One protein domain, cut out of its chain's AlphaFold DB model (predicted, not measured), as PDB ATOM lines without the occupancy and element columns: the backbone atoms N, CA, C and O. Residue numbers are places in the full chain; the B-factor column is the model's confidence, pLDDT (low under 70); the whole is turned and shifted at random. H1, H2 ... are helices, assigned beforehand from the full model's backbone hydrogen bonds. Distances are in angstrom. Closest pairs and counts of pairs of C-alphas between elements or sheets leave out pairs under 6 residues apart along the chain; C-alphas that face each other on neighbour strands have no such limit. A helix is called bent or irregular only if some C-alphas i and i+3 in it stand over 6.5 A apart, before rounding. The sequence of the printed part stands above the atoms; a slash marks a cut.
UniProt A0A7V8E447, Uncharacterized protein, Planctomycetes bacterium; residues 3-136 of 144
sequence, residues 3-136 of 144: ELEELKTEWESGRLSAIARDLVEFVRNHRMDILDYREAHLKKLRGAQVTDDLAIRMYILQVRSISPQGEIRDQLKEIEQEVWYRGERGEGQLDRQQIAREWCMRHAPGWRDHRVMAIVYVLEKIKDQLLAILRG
ATOM      1  N   GLU A   3      30.520  87.189  41.676       83.69
ATOM      2  CA  GLU A   3      31.968  87.354  41.858       83.69
ATOM      3  C   GLU A   3      32.328  88.152  43.124       83.69
ATOM      4  O   GLU A   3      33.330  87.885  43.782       83.69
ATOM      5  N   LEU A   4      31.509  89.141  43.506       88.00
ATOM      6  CA  LEU A   4      31.743  89.920  44.728       88.00
ATOM      7  C   LEU A   4      31.423  89.104  45.992       88.00
ATOM      8  O   LEU A   4      32.116  89.234  47.001       88.00
ATOM      9  N   GLU A   5      30.381  88.272  45.936       90.94
ATOM     10  CA  GLU A   5      30.022  87.359  47.029       90.94
ATOM     11  C   GLU A   5      31.047  86.227  47.178       90.94
ATOM     12  O   GLU A   5      31.371  85.824  48.298       90.94
ATOM     13  N   GLU A   6      31.623  85.764  46.067       92.69
ATOM     14  CA  GLU A   6      32.755  84.839  46.078       92.69
ATOM     15  C   GLU A   6      33.956  85.460  46.801       92.69
ATOM     16  O   GLU A   6      34.380  84.928  47.825       92.69
ATOM     17  N   LEU A   7      34.427  86.640  46.375       94.50
ATOM     18  CA  LEU A   7      35.549  87.338  47.023       94.50
ATOM     19  C   LEU A   7      35.302  87.613  48.509       94.50
ATOM     20  O   LEU A   7      36.218  87.526  49.330       94.50
ATOM     21  N   LYS A   8      34.056  87.918  48.882       95.06
ATOM     22  CA  LYS A   8      33.664  88.054  50.286       95.06
ATOM     23  C   LYS A   8      33.835  86.741  51.049       95.06
ATOM     24  O   LYS A   8      34.430  86.745  52.123       95.06
ATOM     25  N   THR A   9      33.383  85.628  50.482       95.25
ATOM     26  CA  THR A   9      33.552  84.291  51.073       95.25
ATOM     27  C   THR A   9      35.034  83.917  51.195       95.25
ATOM     28  O   THR A   9      35.476  83.364  52.204       95.25
ATOM     29  N   GLU A  10      35.842  84.229  50.183       94.44
ATOM     30  CA  GLU A  10      37.289  84.005  50.208       94.44
ATOM     31  C   GLU A  10      38.000  84.857  51.260       94.44
ATOM     32  O   GLU A  10      38.911  84.376  51.938       94.44
ATOM     33  N   TRP A  11      37.567  86.104  51.436       96.06
ATOM     34  CA  TRP A  11      38.056  86.978  52.493       96.06
ATOM     35  C   TRP A  11      37.728  86.422  53.880       96.06
ATOM     36  O   TRP A  11      38.625  86.255  54.704       96.06
ATOM     37  N   GLU A  12      36.459  86.094  54.124       95.56
ATOM     38  CA  GLU A  12      35.975  85.583  55.413       95.56
ATOM     39  C   GLU A  12      36.614  84.237  55.786       95.56
ATOM     40  O   GLU A  12      36.868  83.972  56.958       95.56
ATOM     41  N   SER A  13      36.942  83.410  54.791       96.00
ATOM     42  CA  SER A  13      37.661  82.143  54.987       96.00
ATOM     43  C   SER A  13      39.188  82.281  55.071       96.00
ATOM     44  O   SER A  13      39.878  81.281  55.263       96.00
ATOM     45  N   GLY A  14      39.738  83.491  54.918       94.50
ATOM     46  CA  GLY A  14      41.181  83.755  54.984       94.50
ATOM     47  C   GLY A  14      41.972  83.377  53.725       94.50
ATOM     48  O   GLY A  14      43.197  83.501  53.709       94.50
ATOM     49  N   ARG A  15      41.313  82.965  52.634       92.19
ATOM     50  CA  ARG A  15      41.992  82.636  51.365       92.19
ATOM     51  C   ARG A  15      42.696  83.842  50.739       92.19
ATOM     52  O   ARG A  15      43.705  83.677  50.063       92.19
ATOM     53  N   LEU A  16      42.232  85.056  51.039       94.81
ATOM     54  CA  LEU A  16      42.835  86.304  50.555       94.81
ATOM     55  C   LEU A  16      43.900  86.901  51.494       94.81
ATOM     56  O   LEU A  16      44.441  87.972  51.213       94.81
ATOM     57  N   SER A  17      44.257  86.230  52.597       94.56
ATOM     58  CA  SER A  17      45.243  86.757  53.554       94.56
ATOM     59  C   SER A  17      46.647  86.921  52.959       94.56
ATOM     60  O   SER A  17      47.389  87.803  53.391       94.56
ATOM     61  N   ALA A  18      47.014  86.108  51.962       92.56
ATOM     62  CA  ALA A  18      48.274  86.271  51.236       92.56
ATOM     63  C   ALA A  18      48.300  87.594  50.453       92.56
ATOM     64  O   ALA A  18      49.243  88.363  50.598       92.56
ATOM     65  N   ILE A  19      47.219  87.920  49.737       94.75
ATOM     66  CA  ILE A  19      47.083  89.189  49.003       94.75
ATOM     67  C   ILE A  19      47.142  90.385  49.961       94.75
ATOM     68  O   ILE A  19      47.776  91.391  49.653       94.75
ATOM     69  N   ALA A  20      46.520  90.279  51.139       96.38
ATOM     70  CA  ALA A  20      46.584  91.333  52.151       96.38
ATOM     71  C   ALA A  20      48.020  91.583  52.635       96.38
ATOM     72  O   ALA A  20      48.445  92.731  52.759       96.38
ATOM     73  N   ARG A  21      48.782  90.509  52.876       95.94
ATOM     74  CA  ARG A  21      50.195  90.598  53.255       95.94
ATOM     75  C   ARG A  21      51.034  91.208  52.138       95.94
ATOM     76  O   ARG A  21      51.781  92.144  52.406       95.94
ATOM     77  N   ASP A  22      50.846  90.734  50.911       95.69
ATOM     78  CA  ASP A  22      51.544  91.243  49.731       95.69
ATOM     79  C   ASP A  22      51.267  92.741  49.533       95.69
ATOM     80  O   ASP A  22      52.189  93.500  49.267       95.69
ATOM     81  N   LEU A  23      50.028  93.206  49.740       96.50
ATOM     82  CA  LEU A  23      49.681  94.633  49.683       96.50
ATOM     83  C   LEU A  23      50.397  95.460  50.757       96.50
ATOM     84  O   LEU A  23      50.894  96.551  50.471       96.50
ATOM     85  N   VAL A  24      50.456  94.954  51.988       96.88
ATOM     86  CA  VAL A  24      51.158  95.617  53.095       96.88
ATOM     87  C   VAL A  24      52.655  95.717  52.807       96.88
ATOM     88  O   VAL A  24      53.244  96.784  52.983       96.88
ATOM     89  N   GLU A  25      53.272  94.625  52.360       95.94
ATOM     90  CA  GLU A  25      54.687  94.593  51.986       95.94
ATOM     91  C   GLU A  25      54.963  95.499  50.786       95.94
ATOM     92  O   GLU A  25      55.911  96.281  50.819       95.94
ATOM     93  N   PHE A  26      54.093  95.478  49.778       96.75
ATOM     94  CA  PHE A  26      54.183  96.330  48.602       96.75
ATOM     95  C   PHE A  26      54.176  97.817  48.973       96.75
ATOM     96  O   PHE A  26      55.107  98.541  48.624       96.75
ATOM     97  N   VAL A  27      53.173  98.284  49.730       96.56
ATOM     98  CA  VAL A  27      53.086  99.700  50.132       96.56
ATOM     99  C   VAL A  27      54.258 100.094  51.030       96.56
ATOM    100  O   VAL A  27      54.755 101.212  50.926       96.56
ATOM    101  N   ARG A  28      54.742  99.184  51.884       96.12
ATOM    102  CA  ARG A  28      55.923  99.433  52.719       96.12
ATOM    103  C   ARG A  28      57.188  99.598  51.876       96.12
ATOM    104  O   ARG A  28      57.922 100.562  52.080       96.12
ATOM    105  N   ASN A  29      57.425  98.687  50.937       95.81
ATOM    106  CA  ASN A  29      58.633  98.660  50.112       95.81
ATOM    107  C   ASN A  29      58.653  99.796  49.080       95.81
ATOM    108  O   ASN A  29      59.715 100.340  48.799       95.81
ATOM    109  N   HIS A  30      57.484 100.196  48.576       96.19
ATOM    110  CA  HIS A  30      57.329 101.249  47.568       96.19
ATOM    111  C   HIS A  30      56.825 102.575  48.141       96.19
ATOM    112  O   HIS A  30      56.364 103.439  47.400       96.19
ATOM    113  N   ARG A  31      56.896 102.770  49.463       96.12
ATOM    114  CA  ARG A  31      56.342 103.958  50.129       96.12
ATOM    115  C   ARG A  31      56.817 105.261  49.485       96.12
ATOM    116  O   ARG A  31      56.001 106.133  49.199       96.12
ATOM    117  N   MET A  32      58.128 105.395  49.284       95.88
ATOM    118  CA  MET A  32      58.710 106.602  48.693       95.88
ATOM    119  C   MET A  32      58.312 106.747  47.225       95.88
ATOM    120  O   MET A  32      57.863 107.817  46.835       95.88
ATOM    121  N   ASP A  33      58.339 105.657  46.458       96.50
ATOM    122  CA  ASP A  33      57.940 105.667  45.050       96.50
ATOM    123  C   ASP A  33      56.474 106.091  44.862       96.50
ATOM    124  O   ASP A  33      56.152 106.833  43.937       96.50
ATOM    125  N   ILE A  34      55.573 105.655  45.750       95.88
ATOM    126  CA  ILE A  34      54.153 106.036  45.727       95.88
ATOM    127  C   ILE A  34      53.998 107.538  45.997       95.88
ATOM    128  O   ILE A  34      53.216 108.214  45.321       95.88
ATOM    129  N   LEU A  35      54.735 108.073  46.976       94.31
ATOM    130  CA  LEU A  35      54.714 109.502  47.299       94.31
ATOM    131  C   LEU A  35      55.283 110.335  46.147       94.31
ATOM    132  O   LEU A  35      54.654 111.310  45.733       94.31
ATOM    133  N   ASP A  36      56.405 109.915  45.571       93.69
ATOM    134  CA  ASP A  36      57.023 110.580  44.425       93.69
ATOM    135  C   ASP A  36      56.102 110.532  43.203       93.69
ATOM    136  O   ASP A  36      55.891 111.548  42.535       93.69
ATOM    137  N   TYR A  37      55.456 109.390  42.950       92.25
ATOM    138  CA  TYR A  37      54.469 109.247  41.884       92.25
ATOM    139  C   TYR A  37      53.278 110.200  42.070       92.25
ATOM    140  O   TYR A  37      52.823 110.841  41.110       92.25
ATOM    141  N   ARG A  38      52.795 110.354  43.311       92.06
ATOM    142  CA  ARG A  38      51.718 111.291  43.660       92.06
ATOM    143  C   ARG A  38      52.092 112.730  43.312       92.06
ATOM    144  O   ARG A  38      51.305 113.419  42.661       92.06
ATOM    145  N   GLU A  39      53.270 113.184  43.733       89.94
ATOM    146  CA  GLU A  39      53.730 114.558  43.505       89.94
ATOM    147  C   GLU A  39      54.071 114.817  42.029       89.94
ATOM    148  O   GLU A  39      53.664 115.832  41.456       89.94
ATOM    149  N   ALA A  40      54.789 113.893  41.388       88.38
ATOM    150  CA  ALA A  40      55.333 114.089  40.050       88.38
ATOM    151  C   ALA A  40      54.295 113.917  38.935       88.38
ATOM    152  O   ALA A  40      54.372 114.635  37.934       88.38
ATOM    153  N   HIS A  41      53.338 112.997  39.094       83.81
ATOM    154  CA  HIS A  41      52.381 112.644  38.041       83.81
ATOM    155  C   HIS A  41      50.958 113.054  38.396       83.81
ATOM    156  O   HIS A  41      50.311 113.776  37.636       83.81
ATOM    157  N   LEU A  42      50.457 112.620  39.554       82.44
ATOM    158  CA  LEU A  42      49.038 112.785  39.861       82.44
ATOM    159  C   LEU A  42      48.679 114.240  40.150       82.44
ATOM    160  O   LEU A  42      47.695 114.727  39.596       82.44
ATOM    161  N   LYS A  43      49.477 114.961  40.945       82.69
ATOM    162  CA  LYS A  43      49.194 116.376  41.233       82.69
ATOM    163  C   LYS A  43      49.313 117.269  40.001       82.69
ATOM    164  O   LYS A  43      48.554 118.225  39.869       82.69
ATOM    165  N   LYS A  44      50.205 116.936  39.061       78.62
ATOM    166  CA  LYS A  44      50.318 117.665  37.786       78.62
ATOM    167  C   LYS A  44      49.116 117.431  36.871       78.62
ATOM    168  O   LYS A  44      48.688 118.356  36.195       78.62
ATOM    169  N   LEU A  45      48.568 116.214  36.860       76.00
ATOM    170  CA  LEU A  45      47.443 115.837  35.995       76.00
ATOM    171  C   LEU A  45      46.071 116.184  36.583       76.00
ATOM    172  O   LEU A  45      45.139 116.465  35.834       76.00
ATOM    173  N   ARG A  46      45.917 116.109  37.910       76.25
ATOM    174  CA  ARG A  46      44.620 116.213  38.604       76.25
ATOM    175  C   ARG A  46      44.544 117.357  39.619       76.25
ATOM    176  O   ARG A  46      43.522 117.512  40.281       76.25
ATOM    177  N   GLY A  47      45.589 118.174  39.726       72.75
ATOM    178  CA  GLY A  47      45.649 119.303  40.653       72.75
ATOM    179  C   GLY A  47      45.897 118.888  42.107       72.75
ATOM    180  O   GLY A  47      46.344 117.781  42.401       72.75
ATOM    181  N   ALA A  48      45.622 119.796  43.047       64.50
ATOM    182  CA  ALA A  48      46.040 119.659  44.447       64.50
ATOM    183  C   ALA A  48      45.283 118.586  45.263       64.50
ATOM    184  O   ALA A  48      45.709 118.265  46.370       64.50
ATOM    185  N   GLN A  49      44.188 118.015  44.750       74.62
ATOM    186  CA  GLN A  49      43.292 117.114  45.496       74.62
ATOM    187  C   GLN A  49      43.575 115.618  45.270       74.62
ATOM    188  O   GLN A  49      42.657 114.809  45.151       74.62
ATOM    189  N   VAL A  50      44.844 115.217  45.203       85.00
ATOM    190  CA  VAL A  50      45.191 113.792  45.101       85.00
ATOM    191  C   VAL A  50      45.272 113.180  46.494       85.00
ATOM    192  O   VAL A  50      46.130 113.558  47.290       85.00
ATOM    193  N   THR A  51      44.393 112.221  46.775       90.44
ATOM    194  CA  THR A  51      44.395 111.471  48.034       90.44
ATOM    195  C   THR A  51      45.475 110.386  48.041       90.44
ATOM    196  O   THR A  51      45.874 109.870  46.996       90.44
ATOM    197  N   ASP A  52      45.919 110.005  49.237       91.88
ATOM    198  CA  ASP A  52      46.837 108.878  49.459       91.88
ATOM    199  C   ASP A  52      46.284 107.558  48.903       91.88
ATOM    200  O   ASP A  52      47.004 106.793  48.265       91.88
ATOM    201  N   ASP A  53      44.982 107.324  49.089       92.56
ATOM    202  CA  ASP A  53      44.276 106.153  48.558       92.56
ATOM    203  C   ASP A  53      44.362 106.092  47.024       92.56
ATOM    204  O   ASP A  53      44.732 105.063  46.453       92.56
ATOM    205  N   LEU A  54      44.111 107.220  46.351       91.00
ATOM    206  CA  LEU A  54      44.231 107.299  44.901       91.00
ATOM    207  C   LEU A  54      45.681 107.080  44.449       91.00
ATOM    208  O   LEU A  54      45.906 106.418  43.437       91.00
ATOM    209  N   ALA A  55      46.661 107.600  45.192       93.25
ATOM    210  CA  ALA A  55      48.075 107.405  44.883       93.25
ATOM    211  C   ALA A  55      48.474 105.923  44.916       93.25
ATOM    212  O   ALA A  55      49.073 105.443  43.953       93.25
ATOM    213  N   ILE A  56      48.081 105.190  45.963       94.50
ATOM    214  CA  ILE A  56      48.345 103.749  46.088       94.50
ATOM    215  C   ILE A  56      47.728 102.990  44.906       94.50
ATOM    216  O   ILE A  56      48.426 102.240  44.224       94.50
ATOM    217  N   ARG A  57      46.439 103.213  44.615       93.00
ATOM    218  CA  ARG A  57      45.736 102.522  43.518       93.00
ATOM    219  C   ARG A  57      46.386 102.774  42.167       93.00
ATOM    220  O   ARG A  57      46.625 101.838  41.409       93.00
ATOM    221  N   MET A  58      46.676 104.035  41.864       91.50
ATOM    222  CA  MET A  58      47.266 104.409  40.581       91.50
ATOM    223  C   MET A  58      48.686 103.868  40.438       91.50
ATOM    224  O   MET A  58      49.061 103.435  39.351       91.50
ATOM    225  N   TYR A  59      49.456 103.825  41.529       93.62
ATOM    226  CA  TYR A  59      50.782 103.224  41.514       93.62
ATOM    227  C   TYR A  59      50.720 101.704  41.295       93.62
ATOM    228  O   TYR A  59      51.438 101.193  40.440       93.62
ATOM    229  N   ILE A  60      49.799 100.984  41.953       92.00
ATOM    230  CA  ILE A  60      49.557  99.548  41.697       92.00
ATOM    231  C   ILE A  60      49.206  99.305  40.221       92.00
ATOM    232  O   ILE A  60      49.746  98.397  39.588       92.00
ATOM    233  N   LEU A  61      48.333 100.136  39.642       88.75
ATOM    234  CA  LEU A  61      47.985 100.051  38.221       88.75
ATOM    235  C   LEU A  61      49.182 100.333  37.304       88.75
ATOM    236  O   LEU A  61      49.271  99.739  36.230       88.75
ATOM    237  N   GLN A  62      50.102 101.205  37.717       89.44
ATOM    238  CA  GLN A  62      51.322 101.503  36.973       89.44
ATOM    239  C   GLN A  62      52.293 100.315  36.976       89.44
ATOM    240  O   GLN A  62      52.803  99.954  35.916       89.44
ATOM    241  N   VAL A  63      52.531  99.690  38.135       89.31
ATOM    242  CA  VAL A  63      53.475  98.561  38.261       89.31
ATOM    243  C   VAL A  63      52.884  97.216  37.839       89.31
ATOM    244  O   VAL A  63      53.624  96.267  37.600       89.31
ATOM    245  N   ARG A  64      51.552  97.129  37.709       85.81
ATOM    246  CA  ARG A  64      50.791  95.974  37.193       85.81
ATOM    247  C   ARG A  64      50.866  94.690  38.021       85.81
ATOM    248  O   ARG A  64      50.207  93.727  37.638       85.81
ATOM    249  N   SER A  65      51.598  94.653  39.129       89.62
ATOM    250  CA  SER A  65      51.657  93.520  40.057       89.62
ATOM    251  C   SER A  65      52.108  94.002  41.433       89.62
ATOM    252  O   SER A  65      52.940  94.904  41.526       89.62
ATOM    253  N   ILE A  66      51.560  93.406  42.491       93.25
ATOM    254  CA  ILE A  66      51.973  93.684  43.878       93.25
ATOM    255  C   ILE A  66      52.984  92.654  44.396       93.25
ATOM    256  O   ILE A  66      53.711  92.926  45.344       93.25
ATOM    257  N   SER A  67      53.034  91.477  43.764       93.06
ATOM    258  CA  SER A  67      53.932  90.375  44.112       93.06
ATOM    259  C   SER A  67      54.096  89.454  42.898       93.06
ATOM    260  O   SER A  67      53.416  88.429  42.800       93.06
ATOM    261  N   PRO A  68      54.993  89.779  41.945       89.38
ATOM    262  CA  PRO A  68      55.163  88.973  40.735       89.38
ATOM    263  C   PRO A  68      55.520  87.516  41.044       89.38
ATOM    264  O   PRO A  68      55.015  86.592  40.417       89.38
ATOM    265  N   GLN A  69      56.369  87.298  42.051       89.69
ATOM    266  CA  GLN A  69      56.772  85.956  42.472       89.69
ATOM    267  C   GLN A  69      55.616  85.178  43.112       89.69
ATOM    268  O   GLN A  69      55.491  83.976  42.869       89.69
ATOM    269  N   GLY A  70      54.782  85.843  43.921       88.56
ATOM    270  CA  GLY A  70      53.585  85.240  44.506       88.56
ATOM    271  C   GLY A  70      52.566  84.874  43.432       88.56
ATOM    272  O   GLY A  70      52.091  83.745  43.394       88.56
ATOM    273  N   GLU A  71      52.315  85.783  42.492       90.25
ATOM    274  CA  GLU A  71      51.403  85.559  41.368       90.25
ATOM    275  C   GLU A  71      51.860  84.401  40.470       90.25
ATOM    276  O   GLU A  71      51.049  83.544  40.129       90.25
ATOM    277  N   ILE A  72      53.155  84.318  40.139       90.25
ATOM    278  CA  ILE A  72      53.709  83.192  39.369       90.25
ATOM    279  C   ILE A  72      53.525  81.873  40.125       90.25
ATOM    280  O   ILE A  72      53.156  80.866  39.527       90.25
ATOM    281  N   ARG A  73      53.772  81.857  41.440       91.25
ATOM    282  CA  ARG A  73      53.607  80.649  42.258       91.25
ATOM    283  C   ARG A  73      52.154  80.183  42.292       91.25
ATOM    284  O   ARG A  73      51.907  78.988  42.160       91.25
ATOM    285  N   ASP A  74      51.220  81.116  42.442       90.00
ATOM    286  CA  ASP A  74      49.790  80.818  42.435       90.00
ATOM    287  C   ASP A  74      49.363  80.262  41.062       90.00
ATOM    288  O   ASP A  74      48.700  79.231  41.007       90.00
ATOM    289  N   GLN A  75      49.826  80.853  39.951       91.44
ATOM    290  CA  GLN A  75      49.576  80.314  38.604       91.44
ATOM    291  C   GLN A  75      50.158  78.910  38.408       91.44
ATOM    292  O   GLN A  75      49.496  78.043  37.841       91.44
ATOM    293  N   LEU A  76      51.384  78.660  38.879       91.56
ATOM    294  CA  LEU A  76      52.003  77.335  38.794       91.56
ATOM    295  C   LEU A  76      51.192  76.285  39.557       91.56
ATOM    296  O   LEU A  76      51.020  75.179  39.056       91.56
ATOM    297  N   LYS A  77      50.645  76.642  40.721       91.94
ATOM    298  CA  LYS A  77      49.790  75.749  41.507       91.94
ATOM    299  C   LYS A  77      48.496  75.389  40.769       91.94
ATOM    300  O   LYS A  77      48.113  74.223  40.774       91.94
ATOM    301  N   GLU A  78      47.849  76.352  40.115       91.44
ATOM    302  CA  GLU A  78      46.657  76.095  39.288       91.44
ATOM    303  C   GLU A  78      46.980  75.172  38.100       91.44
ATOM    304  O   GLU A  78      46.240  74.233  37.804       91.44
ATOM    305  N   ILE A  79      48.131  75.381  37.454       91.50
ATOM    306  CA  ILE A  79      48.607  74.511  36.369       91.50
ATOM    307  C   ILE A  79      48.890  73.093  36.888       91.50
ATOM    308  O   ILE A  79      48.534  72.115  36.233       91.50
ATOM    309  N   GLU A  80      49.520  72.952  38.055       91.44
ATOM    310  CA  GLU A  80      49.782  71.647  38.673       91.44
ATOM    311  C   GLU A  80      48.490  70.897  39.013       91.44
ATOM    312  O   GLU A  80      48.415  69.681  38.818       91.44
ATOM    313  N   GLN A  81      47.459  71.612  39.468       91.44
ATOM    314  CA  GLN A  81      46.139  71.034  39.697       91.44
ATOM    315  C   GLN A  81      45.506  70.546  38.393       91.44
ATOM    316  O   GLN A  81      45.014  69.422  38.347       91.44
ATOM    317  N   GLU A  82      45.579  71.328  37.315       91.50
ATOM    318  CA  GLU A  82      45.091  70.909  35.995       91.50
ATOM    319  C   GLU A  82      45.804  69.641  35.499       91.50
ATOM    320  O   GLU A  82      45.163  68.713  35.001       91.50
ATOM    321  N   VAL A  83      47.130  69.568  35.674       88.75
ATOM    322  CA  VAL A  83      47.915  68.368  35.343       88.75
ATOM    323  C   VAL A  83      47.408  67.155  36.119       88.75
ATOM    324  O   VAL A  83      47.245  66.079  35.539       88.75
ATOM    325  N   TRP A  84      47.147  67.321  37.415       88.94
ATOM    326  CA  TRP A  84      46.621  66.253  38.256       88.94
ATOM    327  C   TRP A  84      45.220  65.805  37.809       88.94
ATOM    328  O   TRP A  84      45.023  64.616  37.563       88.94
ATOM    329  N   TYR A  85      44.290  66.740  37.586       88.25
ATOM    330  CA  TYR A  85      42.921  66.437  37.153       88.25
ATOM    331  C   TYR A  85      42.863  65.686  35.817       88.25
ATOM    332  O   TYR A  85      42.080  64.746  35.663       88.25
ATOM    333  N   ARG A  86      43.683  66.071  34.833       87.56
ATOM    334  CA  ARG A  86      43.744  65.367  33.540       87.56
ATOM    335  C   ARG A  86      44.375  63.983  33.664       87.56
ATOM    336  O   ARG A  86      43.945  63.048  32.989       87.56
ATOM    337  N   GLY A  87      45.347  63.843  34.567       85.44
ATOM    338  CA  GLY A  87      45.912  62.551  34.945       85.44
ATOM    339  C   GLY A  87      44.854  61.606  35.520       85.44
ATOM    340  O   GLY A  87      44.755  60.464  35.076       85.44
ATOM    341  N   GLU A  88      44.013  62.087  36.439       85.69
ATOM    342  CA  GLU A  88      42.909  61.297  37.007       85.69
ATOM    343  C   GLU A  88      41.858  60.889  35.967       85.69
ATOM    344  O   GLU A  88      41.289  59.802  36.050       85.69
ATOM    345  N   ARG A  89      41.618  61.729  34.954       85.94
ATOM    346  CA  ARG A  89      40.677  61.444  33.856       85.94
ATOM    347  C   ARG A  89      41.205  60.445  32.825       85.94
ATOM    348  O   ARG A  89      40.479  60.095  31.897       85.94
ATOM    349  N   GLY A  90      42.440  59.968  32.985       77.81
ATOM    350  CA  GLY A  90      43.034  58.981  32.092       77.81
ATOM    351  C   GLY A  90      43.425  59.546  30.728       77.81
ATOM    352  O   GLY A  90      43.545  58.777  29.778       77.81
ATOM    353  N   GLU A  91      43.672  60.858  30.616       76.44
ATOM    354  CA  GLU A  91      44.068  61.523  29.360       76.44
ATOM    355  C   GLU A  91      45.493  61.146  28.868       76.44
ATOM    356  O   GLU A  91      46.066  61.817  28.014       76.44
ATOM    357  N   GLY A  92      46.063  60.026  29.331       60.50
ATOM    358  CA  GLY A  92      47.376  59.514  28.926       60.50
ATOM    359  C   GLY A  92      48.563  60.297  29.502       60.50
ATOM    360  O   GLY A  92      48.399  61.210  30.310       60.50
ATOM    361  N   GLN A  93      49.790  59.927  29.102       63.78
ATOM    362  CA  GLN A  93      51.012  60.694  29.394       63.78
ATOM    363  C   GLN A  93      50.999  62.012  28.606       63.78
ATOM    364  O   GLN A  93      51.686  62.163  27.598       63.78
ATOM    365  N   LEU A  94      50.186  62.968  29.046       68.12
ATOM    366  CA  LEU A  94      50.240  64.327  28.534       68.12
ATOM    367  C   LEU A  94      51.544  64.990  28.979       68.12
ATOM    368  O   LEU A  94      51.932  64.935  30.149       68.12
ATOM    369  N   ASP A  95      52.212  65.643  28.033       85.50
ATOM    370  CA  ASP A  95      53.357  66.491  28.335       85.50
ATOM    371  C   ASP A  95      52.902  67.654  29.230       85.50
ATOM    372  O   ASP A  95      52.013  68.436  28.876       85.50
ATOM    373  N   ARG A  96      53.538  67.796  30.398       86.88
ATOM    374  CA  ARG A  96      53.274  68.894  31.339       86.88
ATOM    375  C   ARG A  96      53.419  70.259  30.671       86.88
ATOM    376  O   ARG A  96      52.665  71.172  30.997       86.88
ATOM    377  N   GLN A  97      54.355  70.405  29.730       88.06
ATOM    378  CA  GLN A  97      54.522  71.664  29.005       88.06
ATOM    379  C   GLN A  97      53.329  71.957  28.096       88.06
ATOM    380  O   GLN A  97      52.927  73.114  27.971       88.06
ATOM    381  N   GLN A  98      52.746  70.927  27.483       89.81
ATOM    382  CA  GLN A  98      51.554  71.081  26.661       89.81
ATOM    383  C   GLN A  98      50.351  71.499  27.512       89.81
ATOM    384  O   GLN A  98      49.694  72.483  27.171       89.81
ATOM    385  N   ILE A  99      50.111  70.832  28.646       88.56
ATOM    386  CA  ILE A  99      49.019  71.198  29.566       88.56
ATOM    387  C   ILE A  99      49.191  72.633  30.060       88.56
ATOM    388  O   ILE A  99      48.239  73.407  30.015       88.56
ATOM    389  N   ALA A 100      50.402  73.025  30.463       89.44
ATOM    390  CA  ALA A 100      50.676  74.389  30.903       89.44
ATOM    391  C   ALA A 100      50.373  75.425  29.806       89.44
ATOM    392  O   ALA A 100      49.741  76.442  30.080       89.44
ATOM    393  N   ARG A 101      50.767  75.166  28.549       90.31
ATOM    394  CA  ARG A 101      50.456  76.061  27.418       90.31
ATOM    395  C   ARG A 101      48.954  76.172  27.177       90.31
ATOM    396  O   ARG A 101      48.447  77.280  27.020       90.31
ATOM    397  N   GLU A 102      48.247  75.046  27.167       91.62
ATOM    398  CA  GLU A 102      46.795  75.022  26.986       91.62
ATOM    399  C   GLU A 102      46.069  75.732  28.128       91.62
ATOM    400  O   GLU A 102      45.140  76.502  27.879       91.62
ATOM    401  N   TRP A 103      46.515  75.514  29.367       92.88
ATOM    402  CA  TRP A 103      45.977  76.192  30.537       92.88
ATOM    403  C   TRP A 103      46.189  77.701  30.426       92.88
ATOM    404  O   TRP A 103      45.231  78.461  30.542       92.88
ATOM    405  N   CYS A 104      47.403  78.147  30.088       90.88
ATOM    406  CA  CYS A 104      47.702  79.566  29.905       90.88
ATOM    407  C   CYS A 104      46.825  80.207  28.823       90.88
ATOM    408  O   CYS A 104      46.304  81.301  29.020       90.88
ATOM    409  N   MET A 105      46.615  79.526  27.694       91.94
ATOM    410  CA  MET A 105      45.764  80.035  26.616       91.94
ATOM    411  C   MET A 105      44.295  80.186  27.027       91.94
ATOM    412  O   MET A 105      43.629  81.107  26.559       91.94
ATOM    413  N   ARG A 106      43.776  79.274  27.856       91.62
ATOM    414  CA  ARG A 106      42.349  79.226  28.211       91.62
ATOM    415  C   ARG A 106      42.014  80.009  29.478       91.62
ATOM    416  O   ARG A 106      40.956  80.626  29.539       91.62
ATOM    417  N   HIS A 107      42.893  79.977  30.475       91.31
ATOM    418  CA  HIS A 107      42.585  80.409  31.837       91.31
ATOM    419  C   HIS A 107      43.392  81.623  32.298       91.31
ATOM    420  O   HIS A 107      42.891  82.366  33.140       91.31
ATOM    421  N   ALA A 108      44.582  81.896  31.745       88.00
ATOM    422  CA  ALA A 108      45.421  82.994  32.247       88.00
ATOM    423  C   ALA A 108      44.754  84.385  32.193       88.00
ATOM    424  O   ALA A 108      44.919  85.132  33.161       88.00
ATOM    425  N   PRO A 109      43.981  84.759  31.146       88.25
ATOM    426  CA  PRO A 109      43.280  86.043  31.137       88.25
ATOM    427  C   PRO A 109      42.261  86.165  32.279       88.25
ATOM    428  O   PRO A 109      42.344  87.096  33.075       88.25
ATOM    429  N   GLY A 110      41.371  85.176  32.426       89.56
ATOM    430  CA  GLY A 110      40.362  85.169  33.492       89.56
ATOM    431  C   GLY A 110      40.982  85.097  34.889       89.56
ATOM    432  O   GLY A 110      40.540  85.788  35.804       89.56
ATOM    433  N   TRP A 111      42.070  84.336  35.036       90.38
ATOM    434  CA  TRP A 111      42.856  84.296  36.266       90.38
ATOM    435  C   TRP A 111      43.418  85.678  36.613       90.38
ATOM    436  O   TRP A 111      43.346  86.117  37.762       90.38
ATOM    437  N   ARG A 112      43.948  86.406  35.618       88.69
ATOM    438  CA  ARG A 112      44.499  87.749  35.833       88.69
ATOM    439  C   ARG A 112      43.417  88.733  36.254       88.69
ATOM    440  O   ARG A 112      43.673  89.501  37.183       88.69
ATOM    441  N   ASP A 113      42.259  88.699  35.604       88.38
ATOM    442  CA  ASP A 113      41.125  89.577  35.903       88.38
ATOM    443  C   ASP A 113      40.600  89.336  37.320       88.38
ATOM    444  O   ASP A 113      40.508  90.279  38.114       88.38
ATOM    445  N   HIS A 114      40.375  88.069  37.685       89.75
ATOM    446  CA  HIS A 114      40.004  87.690  39.045       89.75
ATOM    447  C   HIS A 114      41.056  88.163  40.060       89.75
ATOM    448  O   HIS A 114      40.717  88.765  41.080       89.75
ATOM    449  N   ARG A 115      42.353  88.003  39.755       90.00
ATOM    450  CA  ARG A 115      43.435  88.474  40.629       90.00
ATOM    451  C   ARG A 115      43.422  89.993  40.814       90.00
ATOM    452  O   ARG A 115      43.635  90.455  41.932       90.00
ATOM    453  N   VAL A 116      43.168  90.784  39.764       89.06
ATOM    454  CA  VAL A 116      43.008  92.248  39.900       89.06
ATOM    455  C   VAL A 116      41.827  92.570  40.812       89.06
ATOM    456  O   VAL A 116      41.971  93.396  41.713       89.06
ATOM    457  N   MET A 117      40.679  91.919  40.610       90.75
ATOM    458  CA  MET A 117      39.496  92.138  41.444       90.75
ATOM    459  C   MET A 117      39.763  91.803  42.912       90.75
ATOM    460  O   MET A 117      39.412  92.599  43.780       90.75
ATOM    461  N   ALA A 118      40.438  90.685  43.189       92.94
ATOM    462  CA  ALA A 118      40.827  90.298  44.538       92.94
ATOM    463  C   ALA A 118      41.750  91.341  45.186       92.94
ATOM    464  O   ALA A 118      41.525  91.735  46.327       92.94
ATOM    465  N   ILE A 119      42.742  91.858  44.451       92.50
ATOM    466  CA  ILE A 119      43.628  92.928  44.938       92.50
ATOM    467  C   ILE A 119      42.828  94.187  45.285       92.50
ATOM    468  O   ILE A 119      43.009  94.739  46.370       92.50
ATOM    469  N   VAL A 120      41.934  94.636  44.398       91.62
ATOM    470  CA  VAL A 120      41.096  95.823  44.641       91.62
ATOM    471  C   VAL A 120      40.176  95.603  45.840       91.62
ATOM    472  O   VAL A 120      40.085  96.470  46.704       91.62
ATOM    473  N   TYR A 121      39.539  94.434  45.929       94.44
ATOM    474  CA  TYR A 121      38.671  94.075  47.046       94.44
ATOM    475  C   TYR A 121      39.425  94.113  48.376       94.44
ATOM    476  O   TYR A 121      38.976  94.750  49.328       94.44
ATOM    477  N   VAL A 122      40.587  93.457  48.445       96.00
ATOM    478  CA  VAL A 122      41.400  93.413  49.663       96.00
ATOM    479  C   VAL A 122      41.894  94.808  50.026       96.00
ATOM    480  O   VAL A 122      41.815  95.175  51.195       96.00
ATOM    481  N   LEU A 123      42.328  95.608  49.049       95.25
ATOM    482  CA  LEU A 123      42.743  96.993  49.271       95.25
ATOM    483  C   LEU A 123      41.648  97.795  49.984       95.25
ATOM    484  O   LEU A 123      41.962  98.478  50.955       95.25
ATOM    485  N   GLU A 124      40.378  97.669  49.583       95.25
ATOM    486  CA  GLU A 124      39.270  98.320  50.301       95.25
ATOM    487  C   GLU A 124      39.155  97.850  51.752       95.25
ATOM    488  O   GLU A 124      38.907  98.654  52.650       95.25
ATOM    489  N   LYS A 125      39.338  96.547  52.000       97.12
ATOM    490  CA  LYS A 125      39.216  95.958  53.342       97.12
ATOM    491  C   LYS A 125      40.315  96.400  54.297       97.12
ATOM    492  O   LYS A 125      40.046  96.522  55.487       97.12
ATOM    493  N   ILE A 126      41.526  96.632  53.793       96.88
ATOM    494  CA  ILE A 126      42.691  96.995  54.615       96.88
ATOM    495  C   ILE A 126      43.162  98.438  54.388       96.88
ATOM    496  O   ILE A 126      44.271  98.794  54.786       96.88
ATOM    497  N   LYS A 127      42.334  99.287  53.763       96.12
ATOM    498  CA  LYS A 127      42.713 100.638  53.322       96.12
ATOM    499  C   LYS A 127      43.362 101.465  54.426       96.12
ATOM    500  O   LYS A 127      44.429 102.032  54.214       96.12
ATOM    501  N   ASP A 128      42.750 101.514  55.604       96.25
ATOM    502  CA  ASP A 128      43.228 102.362  56.700       96.25
ATOM    503  C   ASP A 128      44.624 101.942  57.180       96.25
ATOM    504  O   ASP A 128      45.472 102.792  57.450       96.25
ATOM    505  N   GLN A 129      44.912 100.637  57.176       96.62
ATOM    506  CA  GLN A 129      46.246 100.114  57.466       96.62
ATOM    507  C   GLN A 129      47.266 100.556  56.409       96.62
ATOM    508  O   GLN A 129      48.368 100.983  56.755       96.62
ATOM    509  N   LEU A 130      46.913 100.475  55.123       96.88
ATOM    510  CA  LEU A 130      47.798 100.897  54.033       96.88
ATOM    511  C   LEU A 130      48.072 102.406  54.081       96.88
ATOM    512  O   LEU A 130      49.205 102.834  53.861       96.88
ATOM    513  N   LEU A 131      47.060 103.209  54.419       96.31
ATOM    514  CA  LEU A 131      47.195 104.655  54.597       96.31
ATOM    515  C   LEU A 131      48.123 105.000  55.765       96.31
ATOM    516  O   LEU A 131      48.993 105.856  55.605       96.31
ATOM    517  N   ALA A 132      47.985 104.316  56.904       95.75
ATOM    518  CA  ALA A 132      48.880 104.490  58.045       95.75
ATOM    519  C   ALA A 132      50.341 104.184  57.663       95.75
ATOM    520  O   ALA A 132      51.237 104.994  57.910       95.75
ATOM    521  N   ILE A 133      50.577 103.072  56.951       95.06
ATOM    522  CA  ILE A 133      51.909 102.710  56.437       95.06
ATOM    523  C   ILE A 133      52.453 103.804  55.511       95.06
ATOM    524  O   ILE A 133      53.597 104.239  55.674       95.06
ATOM    525  N   LEU A 134      51.645 104.290  54.563       94.44
ATOM    526  CA  LEU A 134      52.071 105.335  53.633       94.44
ATOM    527  C   LEU A 134      52.437 106.632  54.372       94.44
ATOM    528  O   LEU A 134      53.447 107.266  54.064       94.44
ATOM    529  N   ARG A 135      51.676 107.000  55.404       93.56
ATOM    530  CA  ARG A 135      51.934 108.191  56.231       93.56
ATOM    531  C   ARG A 135      53.117 108.031  57.179       93.56
ATOM    532  O   ARG A 135      53.664 109.030  57.630       93.56
ATOM    533  N   GLY A 136      53.597 106.805  57.389       89.81
ATOM    534  CA  GLY A 136      54.652 106.513  58.361       89.81
ATOM    535  C   GLY A 136      54.130 106.459  59.798       89.81
ATOM    536  O   GLY A 136      54.907 106.573  60.744       89.81
TER     537      GLY A 136
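Overview. This is residues 3 to 136 of the 144 residues of an uncharacterized protein of Planctomycetes bacterium (UniProt A0A7V8E447). The model is a loose rod of helices: toward one end H2, H7, H4 and H3 make a cluster, at the other H5 and H6a cross to form an arm, and the bent helix H6 joins the two. Its arm H6b runs through the middle, with H1 packed on one side of it, while H2 and H7 lie side by side. The printed part has 134 residues with seven named helices, H1 to H7 in order, and no named strand; its class is all helix. The whole is loose, with a radius of gyration of the C-alphas of 18.3 A, and spans 62 by 30 by 24 A.

Along the chain. Find C-alpha 3 at (31.968, 87.354, 41.858); from there H1 runs to residue 12, 14.2 A. Next come H2, residues 17 to 29, 18.2 A, and H3, residues 31 to 46, 20.5 A. H3 has a kink of 30 degrees near residue 40 and is irregular, but only just: C-alphas 40 and 43 are 6.7 A apart. H4, residues 52 to 63, covers 16.6 A. Find C-alpha 68 at (55.163, 88.973, 40.735), where H5 sets out to residue 88, 30.5 A. H6, residues 96 to 125, was assigned as one helix by its hydrogen bonds but is bent, with C-alphas 106 and 109 7.5 A apart. Its arms are H6a, residues 96 to 106, 15.4 A, and H6b, residues 109 to 125, 24.7 A. H7, residues 127 to 135, 12.3 A, ends at C-alpha 135, (51.934, 108.191, 56.231).

Arrangement. H6, taken whole, is the hub, touching three other helices. H1 and H6b only just touch, with 3 pairs of C-alphas within 8 A, the closest Leu 7 and Ala 118 at 6.5 A. H2 touches H6b about perpendicular at 74 degrees, the closest C-alphas being those of Ala 20 and Val 122, 6.1 A. H2 touches H7 at a shallow tilt of 19 degrees, the same way, with C-alphas 24 and 130 closest at 6.3 A. H4 touches H7, C-alphas 52 and 131 being closest at 6.7 A. H3 touches H4 about perpendicular at 81 degrees, C-alphas 38 and 55 closest at 5.5 A. H5 touches H6a only just about perpendicular at 70.2 degrees, C-alphas 79 and 100 closest at 5.8 A. H6a and H6b stand at a steep tilt of 69 degrees, only just short of about perpendicular. H3 and H5 are apart. In H1, H2, H4, H5, H6a, H6b and H7 every O i to N i+4 pair is within hydrogen-bond range; in H3, 10 of 12 are.

Size, cuts and confidence. The two C-alphas farthest apart, those of Ala 48 and Gly 92, are 62.1 A apart. The printed part has no cut and no long link; the link from H5 to H6, seven residues, is short, and the others are tight. Look for low confidence, pLDDT under 70, at residue 48 and residues 92 to 94; the mean of the printed part is 90.2.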